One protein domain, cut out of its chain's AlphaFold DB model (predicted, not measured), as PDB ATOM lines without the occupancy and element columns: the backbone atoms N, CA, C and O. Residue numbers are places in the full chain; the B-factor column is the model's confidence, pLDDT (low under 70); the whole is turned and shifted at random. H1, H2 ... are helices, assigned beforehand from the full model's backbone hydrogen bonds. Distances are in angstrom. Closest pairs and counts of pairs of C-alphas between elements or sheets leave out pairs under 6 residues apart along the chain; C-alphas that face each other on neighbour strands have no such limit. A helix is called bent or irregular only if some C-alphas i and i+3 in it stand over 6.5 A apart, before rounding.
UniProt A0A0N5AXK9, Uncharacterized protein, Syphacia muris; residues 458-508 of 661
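AT A GLANCE: This is residues 458 to 508 of the 661 residues of an uncharacterized protein of Syphacia muris (UniProt A0A0N5AXK9). A loose, open arrangement of three helices, no two of which touch: H1 and the short H2 run side by side in opposite ways, near each other, toward one end of the long axis, and H3 leads away from H2 toward the other end, apart from both. The turn at residues 475 to 481 brings the chain round from H1 to H2, and after H3 the last residues, 502 to 508, form a tail with no named element. The printed part has 51 residues, with three named helices in the order H1, H2, H3 and no named strand, and its class is all helix. The whole is loose, with a radius of gyration of the C-alphas of 13.2 A, and its outline is a rod of 40 by 19 by 15 A.

IN THESE COORDINATES: Begin with the longest helix, H1, residues 461 to 474. Find C-alpha 461 at (197.686, 163.424, 181.765); from there the helix runs 19.9 A to C-alpha 474 at (209.135, 163.761, 198.037). Next look at H2, residues 482 to 488, which measures 9.8 A from first to last C-alpha. Then find H3, residues 491 to 501, which covers 15.5 A and ends with C-alpha 501 at (187.709, 177.044, 184.315). None of these helices is bent or irregular.

HOW THE PARTS SIT: Start from H1 and look across to H2: the two are close but not clearly touching, with 2 pairs of C-alphas within 8 A. Their closest C-alphas are those of Ile 466 and Leu 485, 7.2 A apart. The lines of H1 and H2 stand at a shallow tilt of 10 degrees, and they run opposite ways. From centre to centre they are 11.3 A apart. Further out, H3 is apart from H1. H3 is apart from H2 as well, though it follows H2 in the chain. In the backbones of H1, H2 and H3, every O i to N i+4 pair is within hydrogen-bond range.

THE WHOLE: Look at the C-alphas of Arg 477 and Asn 506 for the two farthest apart, at 40.2 A. The first and last printed C-alphas, those of Ser 458 and Glu 508, are 21.8 A apart. The printed part has no cut. The link from H1 to H2, with 7 residues between them, is short, and the link from H2 to H3, with 2 residues, is tight. The mean pLDDT of the printed part is 77.2; in this predicted model, confidence is under 70 at residues 458 to 459, residue 501 and residues 505 to 506.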
ATOM      1  N   SER A 458     191.123 168.643 186.141       57.44
ATOM      2  CA  SER A 458     191.641 167.577 185.299       57.44
ATOM      3  C   SER A 458     192.977 168.069 184.757       57.44
ATOM      4  O   SER A 458     193.069 168.583 183.643       57.44
ATOM      5  N   ILE A 459     194.012 167.981 185.583       65.00
ATOM      6  CA  ILE A 459     195.383 168.232 185.180       65.00
ATOM      7  C   ILE A 459     195.608 167.348 183.934       65.00
ATOM      8  O   ILE A 459     195.289 166.156 183.995       65.00
ATOM      9  N   PRO A 460     196.049 167.878 182.780       74.12
ATOM     10  CA  PRO A 460     196.412 167.074 181.620       74.12
ATOM     11  C   PRO A 460     197.236 165.849 182.028       74.12
ATOM     12  O   PRO A 460     198.096 165.948 182.899       74.12
ATOM     13  N   ILE A 461     197.021 164.693 181.391       70.50
ATOM     14  CA  ILE A 461     197.686 163.424 181.765       70.50
ATOM     15  C   ILE A 461     199.214 163.587 181.879       70.50
ATOM     16  O   ILE A 461     199.838 162.986 182.751       70.50
ATOM     17  N   LYS A 462     199.818 164.440 181.039       75.19
ATOM     18  CA  LYS A 462     201.242 164.801 181.123       75.19
ATOM     19  C   LYS A 462     201.596 165.475 182.454       75.19
ATOM     20  O   LYS A 462     202.498 165.019 183.145       75.19
ATOM     21  N   GLN A 463     200.843 166.494 182.852       74.69
ATOM     22  CA  GLN A 463     201.037 167.186 184.122       74.69
ATOM     23  C   GLN A 463     200.668 166.300 185.329       74.69
ATOM     24  O   GLN A 463     201.326 166.383 186.358       74.69
ATOM     25  N   GLN A 464     199.704 165.372 185.214       78.50
ATOM     26  CA  GLN A 464     199.426 164.389 186.277       78.50
ATOM     27  C   GLN A 464     200.614 163.457 186.510       78.50
ATOM     28  O   GLN A 464     200.919 163.124 187.652       78.50
ATOM     29  N   ARG A 465     201.295 163.037 185.435       81.12
ATOM     30  CA  ARG A 465     202.521 162.231 185.531       81.12
ATOM     31  C   ARG A 465     203.648 163.015 186.196       81.12
ATOM     32  O   ARG A 465     204.305 162.453 187.059       81.12
ATOM     33  N   ILE A 466     203.798 164.296 185.860       80.19
ATOM     34  CA  ILE A 466     204.777 165.201 186.481       80.19
ATOM     35  C   ILE A 466     204.492 165.371 187.981       80.19
ATOM     36  O   ILE A 466     205.365 165.129 188.807       80.19
ATOM     37  N   VAL A 467     203.247 165.678 188.364       78.50
ATOM     38  CA  VAL A 467     202.846 165.805 189.779       78.50
ATOM     39  C   VAL A 467     203.031 164.485 190.533       78.50
ATOM     40  O   VAL A 467     203.438 164.479 191.693       78.50
ATOM     41  N   LYS A 468     202.758 163.347 189.885       83.44
ATOM     42  CA  LYS A 468     203.002 162.025 190.469       83.44
ATOM     43  C   LYS A 468     204.498 161.758 190.668       83.44
ATOM     44  O   LYS A 468     204.856 161.244 191.720       83.44
ATOM     45  N   GLN A 469     205.346 162.132 189.709       83.31
ATOM     46  CA  GLN A 469     206.805 162.020 189.821       83.31
ATOM     47  C   GLN A 469     207.354 162.892 190.958       83.31
ATOM     48  O   GLN A 469     208.096 162.372 191.783       83.31
ATOM     49  N   LEU A 470     206.896 164.145 191.087       79.88
ATOM     50  CA  LEU A 470     207.254 165.022 192.217       79.88
ATOM     51  C   LEU A 470     206.864 164.418 193.568       79.88
ATOM     52  O   LEU A 470     207.625 164.476 194.528       79.88
ATOM     53  N   ARG A 471     205.674 163.810 193.658       80.81
ATOM     54  CA  ARG A 471     205.247 163.128 194.888       80.81
ATOM     55  C   ARG A 471     206.116 161.911 195.184       80.81
ATOM     56  O   ARG A 471     206.504 161.718 196.327       80.81
ATOM     57  N   GLU A 472     206.417 161.083 194.184       83.00
ATOM     58  CA  GLU A 472     207.280 159.907 194.357       83.00
ATOM     59  C   GLU A 472     208.697 160.286 194.824       83.00
ATOM     60  O   GLU A 472     209.285 159.547 195.615       83.00
ATOM     61  N   GLU A 473     209.205 161.442 194.399       81.69
ATOM     62  CA  GLU A 473     210.474 162.010 194.857       81.69
ATOM     63  C   GLU A 473     210.406 162.547 196.294       81.69
ATOM     64  O   GLU A 473     211.264 162.204 197.105       81.69
ATOM     65  N   LEU A 474     209.355 163.296 196.655       77.50
ATOM     66  CA  LEU A 474     209.135 163.761 198.037       77.50
ATOM     67  C   LEU A 474     209.057 162.602 199.041       77.50
ATOM     68  O   LEU A 474     209.458 162.745 200.193       77.50
ATOM     69  N   TYR A 475     208.564 161.440 198.605       88.88
ATOM     70  CA  TYR A 475     208.541 160.211 199.403       88.88
ATOM     71  C   TYR A 475     209.807 159.345 199.247       88.88
ATOM     72  O   TYR A 475     209.803 158.183 199.654       88.88
ATOM     73  N   GLY A 476     210.874 159.878 198.641       85.00
ATOM     74  CA  GLY A 476     212.191 159.246 198.542       85.00
ATOM     75  C   GLY A 476     212.246 157.993 197.667       85.00
ATOM     76  O   GLY A 476     213.183 157.206 197.786       85.00
ATOM     77  N   ARG A 477     211.249 157.745 196.802       74.50
ATOM     78  CA  ARG A 477     211.191 156.497 196.021       74.50
ATOM     79  C   ARG A 477     212.081 156.508 194.788       74.50
ATOM     80  O   ARG A 477     212.492 155.429 194.363       74.50
ATOM     81  N   LYS A 478     212.342 157.674 194.189       78.00
ATOM     82  CA  LYS A 478     213.219 157.830 193.018       78.00
ATOM     83  C   LYS A 478     213.842 159.230 193.004       78.00
ATOM     84  O   LYS A 478     213.082 160.183 193.154       78.00
ATOM     85  N   PRO A 479     215.162 159.365 192.784       77.94
ATOM     86  CA  PRO A 479     215.756 160.659 192.474       77.94
ATOM     87  C   PRO A 479     215.251 161.102 191.096       77.94
ATOM     88  O   PRO A 479     215.367 160.355 190.120       77.94
ATOM     89  N   VAL A 480     214.644 162.282 191.025       81.75
ATOM     90  CA  VAL A 480     214.199 162.904 189.775       81.75
ATOM     91  C   VAL A 480     214.936 164.234 189.654       81.75
ATOM     92  O   VAL A 480     215.218 164.894 190.644       81.75
ATOM     93  N   ASP A 481     215.315 164.623 188.441       86.62
ATOM     94  CA  ASP A 481     215.915 165.936 188.215       86.62
ATOM     95  C   ASP A 481     214.825 167.019 188.322       86.62
ATOM     96  O   ASP A 481     214.054 167.257 187.385       86.62
ATOM     97  N   ILE A 482     214.736 167.642 189.501       78.31
ATOM     98  CA  ILE A 482     213.762 168.688 189.837       78.31
ATOM     99  C   ILE A 482     213.859 169.868 188.860       78.31
ATOM    100  O   ILE A 482     212.841 170.492 188.547       78.31
ATOM    101  N   GLU A 483     215.050 170.184 188.348       83.06
ATOM    102  CA  GLU A 483     215.257 171.321 187.448       83.06
ATOM    103  C   GLU A 483     214.728 171.032 186.045       83.06
ATOM    104  O   GLU A 483     214.021 171.863 185.465       83.06
ATOM    105  N   ALA A 484     214.984 169.830 185.524       82.38
ATOM    106  CA  ALA A 484     214.390 169.377 184.268       82.38
ATOM    107  C   ALA A 484     212.855 169.334 184.360       82.38
ATOM    108  O   ALA A 484     212.149 169.716 183.421       82.38
ATOM    109  N   LEU A 485     212.326 168.925 185.516       75.88
ATOM    110  CA  LEU A 485     210.890 168.845 185.734       75.88
ATOM    111  C   LEU A 485     210.233 170.230 185.836       75.88
ATOM    112  O   LEU A 485     209.188 170.445 185.218       75.88
ATOM    113  N   LYS A 486     210.867 171.184 186.534       75.56
ATOM    114  CA  LYS A 486     210.436 172.591 186.597       75.56
ATOM    115  C   LYS A 486     210.412 173.235 185.211       75.56
ATOM    116  O   LYS A 486     209.430 173.885 184.875       75.56
ATOM    117  N   LYS A 487     211.422 172.982 184.368       84.81
ATOM    118  CA  LYS A 487     211.443 173.465 182.971       84.81
ATOM    119  C   LYS A 487     210.317 172.881 182.115       84.81
ATOM    120  O   LYS A 487     209.867 173.524 181.176       84.81
ATOM    121  N   SER A 488     209.853 171.670 182.429       80.88
ATOM    122  CA  SER A 488     208.757 171.019 181.697       80.88
ATOM    123  C   SER A 488     207.353 171.467 182.130       80.88
ATOM    124  O   SER A 488     206.367 171.116 181.476       80.88
ATOM    125  N   PHE A 489     207.246 172.214 183.233       81.88
ATOM    126  CA  PHE A 489     205.982 172.594 183.848       81.88
ATOM    127  C   PHE A 489     205.766 174.107 183.771       81.88
ATOM    128  O   PHE A 489     206.295 174.869 184.572       81.88
ATOM    129  N   ASP A 490     204.939 174.536 182.819       82.19
ATOM    130  CA  ASP A 490     204.504 175.929 182.716       82.19
ATOM    131  C   ASP A 490     203.457 176.237 183.803       82.19
ATOM    132  O   ASP A 490     202.269 175.903 183.686       82.19
ATOM    133  N   SER A 491     203.925 176.829 184.905       78.44
ATOM    134  CA  SER A 491     203.100 177.218 186.054       78.44
ATOM    135  C   SER A 491     202.065 178.285 185.681       78.44
ATOM    136  O   SER A 491     200.942 178.258 186.195       78.44
ATOM    137  N   THR A 492     202.401 179.173 184.745       79.81
ATOM    138  CA  THR A 492     201.546 180.262 184.269       79.81
ATOM    139  C   THR A 492     200.397 179.713 183.429       79.81
ATOM    140  O   THR A 492     199.239 180.055 183.676       79.81
ATOM    141  N   ALA A 493     200.672 178.772 182.520       77.44
ATOM    142  CA  ALA A 493     199.633 178.090 181.749       77.44
ATOM    143  C   ALA A 493     198.662 177.299 182.639       77.44
ATOM    144  O   ALA A 493     197.454 177.310 182.390       77.44
ATOM    145  N   LEU A 494     199.149 176.637 183.698       78.62
ATOM    146  CA  LEU A 494     198.267 175.937 184.635       78.62
ATOM    147  C   LEU A 494     197.391 176.915 185.434       78.62
ATOM    148  O   LEU A 494     196.193 176.669 185.579       78.62
ATOM    149  N   ARG A 495     197.956 178.032 185.914       76.62
ATOM    150  CA  ARG A 495     197.197 179.080 186.618       76.62
ATOM    151  C   ARG A 495     196.093 179.667 185.737       76.62
ATOM    152  O   ARG A 495     194.948 179.730 186.175       76.62
ATOM    153  N   LEU A 496     196.400 179.996 184.481       77.12
ATOM    154  CA  LEU A 496     195.421 180.474 183.495       77.12
ATOM    155  C   LEU A 496     194.327 179.435 183.213       77.12
ATOM    156  O   LEU A 496     193.146 179.777 183.174       77.12
ATOM    157  N   GLN A 497     194.689 178.155 183.079       74.12
ATOM    158  CA  GLN A 497     193.714 177.073 182.897       74.12
ATOM    159  C   GLN A 497     192.797 176.899 184.111       74.12
ATOM    160  O   GLN A 497     191.606 176.631 183.943       74.12
ATOM    161  N   MET A 498     193.327 177.046 185.327       72.88
ATOM    162  CA  MET A 498     192.525 177.005 186.550       72.88
ATOM    163  C   MET A 498     191.592 178.214 186.638       72.88
ATOM    164  O   MET A 498     190.402 178.030 186.873       72.88
ATOM    165  N   ALA A 499     192.089 179.422 186.375       73.25
ATOM    166  CA  ALA A 499     191.297 180.647 186.409       73.25
ATOM    167  C   ALA A 499     190.152 180.653 185.383       73.25
ATOM    168  O   ALA A 499     188.997 180.866 185.756       73.25
ATOM    169  N   HIS A 500     190.443 180.324 184.120       72.38
ATOM    170  CA  HIS A 500     189.440 180.250 183.055       72.38
ATOM    171  C   HIS A 500     188.326 179.250 183.397       72.38
ATOM    172  O   HIS A 500     187.145 179.514 183.188       72.38
ATOM    173  N   ARG A 501     188.684 178.088 183.960       62.31
ATOM    174  CA  ARG A 501     187.709 177.044 184.315       62.31
ATOM    175  C   ARG A 501     186.927 177.339 185.596       62.31
ATOM    176  O   ARG A 501     185.845 176.789 185.765       62.31
ATOM    177  N   LEU A 502     187.435 178.216 186.461       71.44
ATOM    178  CA  LEU A 502     186.705 178.765 187.609       71.44
ATOM    179  C   LEU A 502     185.810 179.959 187.231       71.44
ATOM    180  O   LEU A 502     185.181 180.547 188.110       71.44
ATOM    181  N   GLY A 503     185.743 180.325 185.946       71.38
ATOM    182  CA  GLY A 503     184.959 181.466 185.473       71.38
ATOM    183  C   GLY A 503     185.549 182.820 185.874       71.38
ATOM    184  O   GLY A 503     184.835 183.820 185.870       71.38
ATOM    185  N   ILE A 504     186.834 182.866 186.236       79.56
ATOM    186  CA  ILE A 504     187.547 184.119 186.485       79.56
ATOM    187  C   ILE A 504     187.953 184.667 185.116       79.56
ATOM    188  O   ILE A 504     188.945 184.234 184.525       79.56
ATOM    189  N   ALA A 505     187.140 185.575 184.579       66.62
ATOM    190  CA  ALA A 505     187.485 186.314 183.373       66.62
ATOM    191  C   ALA A 505     188.663 187.264 183.667       66.62
ATOM    192  O   ALA A 505     188.719 187.854 184.743       66.62
ATOM    193  N   ASN A 506     189.571 187.429 182.698       68.69
ATOM    194  CA  ASN A 506     190.670 188.411 182.713       68.69
ATOM    195  C   ASN A 506     191.785 188.176 183.751       68.69
ATOM    196  O   ASN A 506     192.201 189.106 184.436       68.69
ATOM    197  N   VAL A 507     192.323 186.957 183.846       77.25
ATOM    198  CA  VAL A 507     193.630 186.784 184.503       77.25
ATOM    199  C   VAL A 507     194.716 187.168 183.510       77.25
ATOM    200  O   VAL A 507     194.963 186.439 182.550       77.25
ATOM    201  N   GLU A 508     195.337 188.328 183.719       78.12
ATOM    202  CA  GLU A 508     196.520 188.707 182.956       78.12
ATOM    203  C   GLU A 508     197.634 187.680 183.210       78.12
ATOM    204  O   GLU A 508     197.868 187.291 184.362       78.12
TER     205      GLU A 508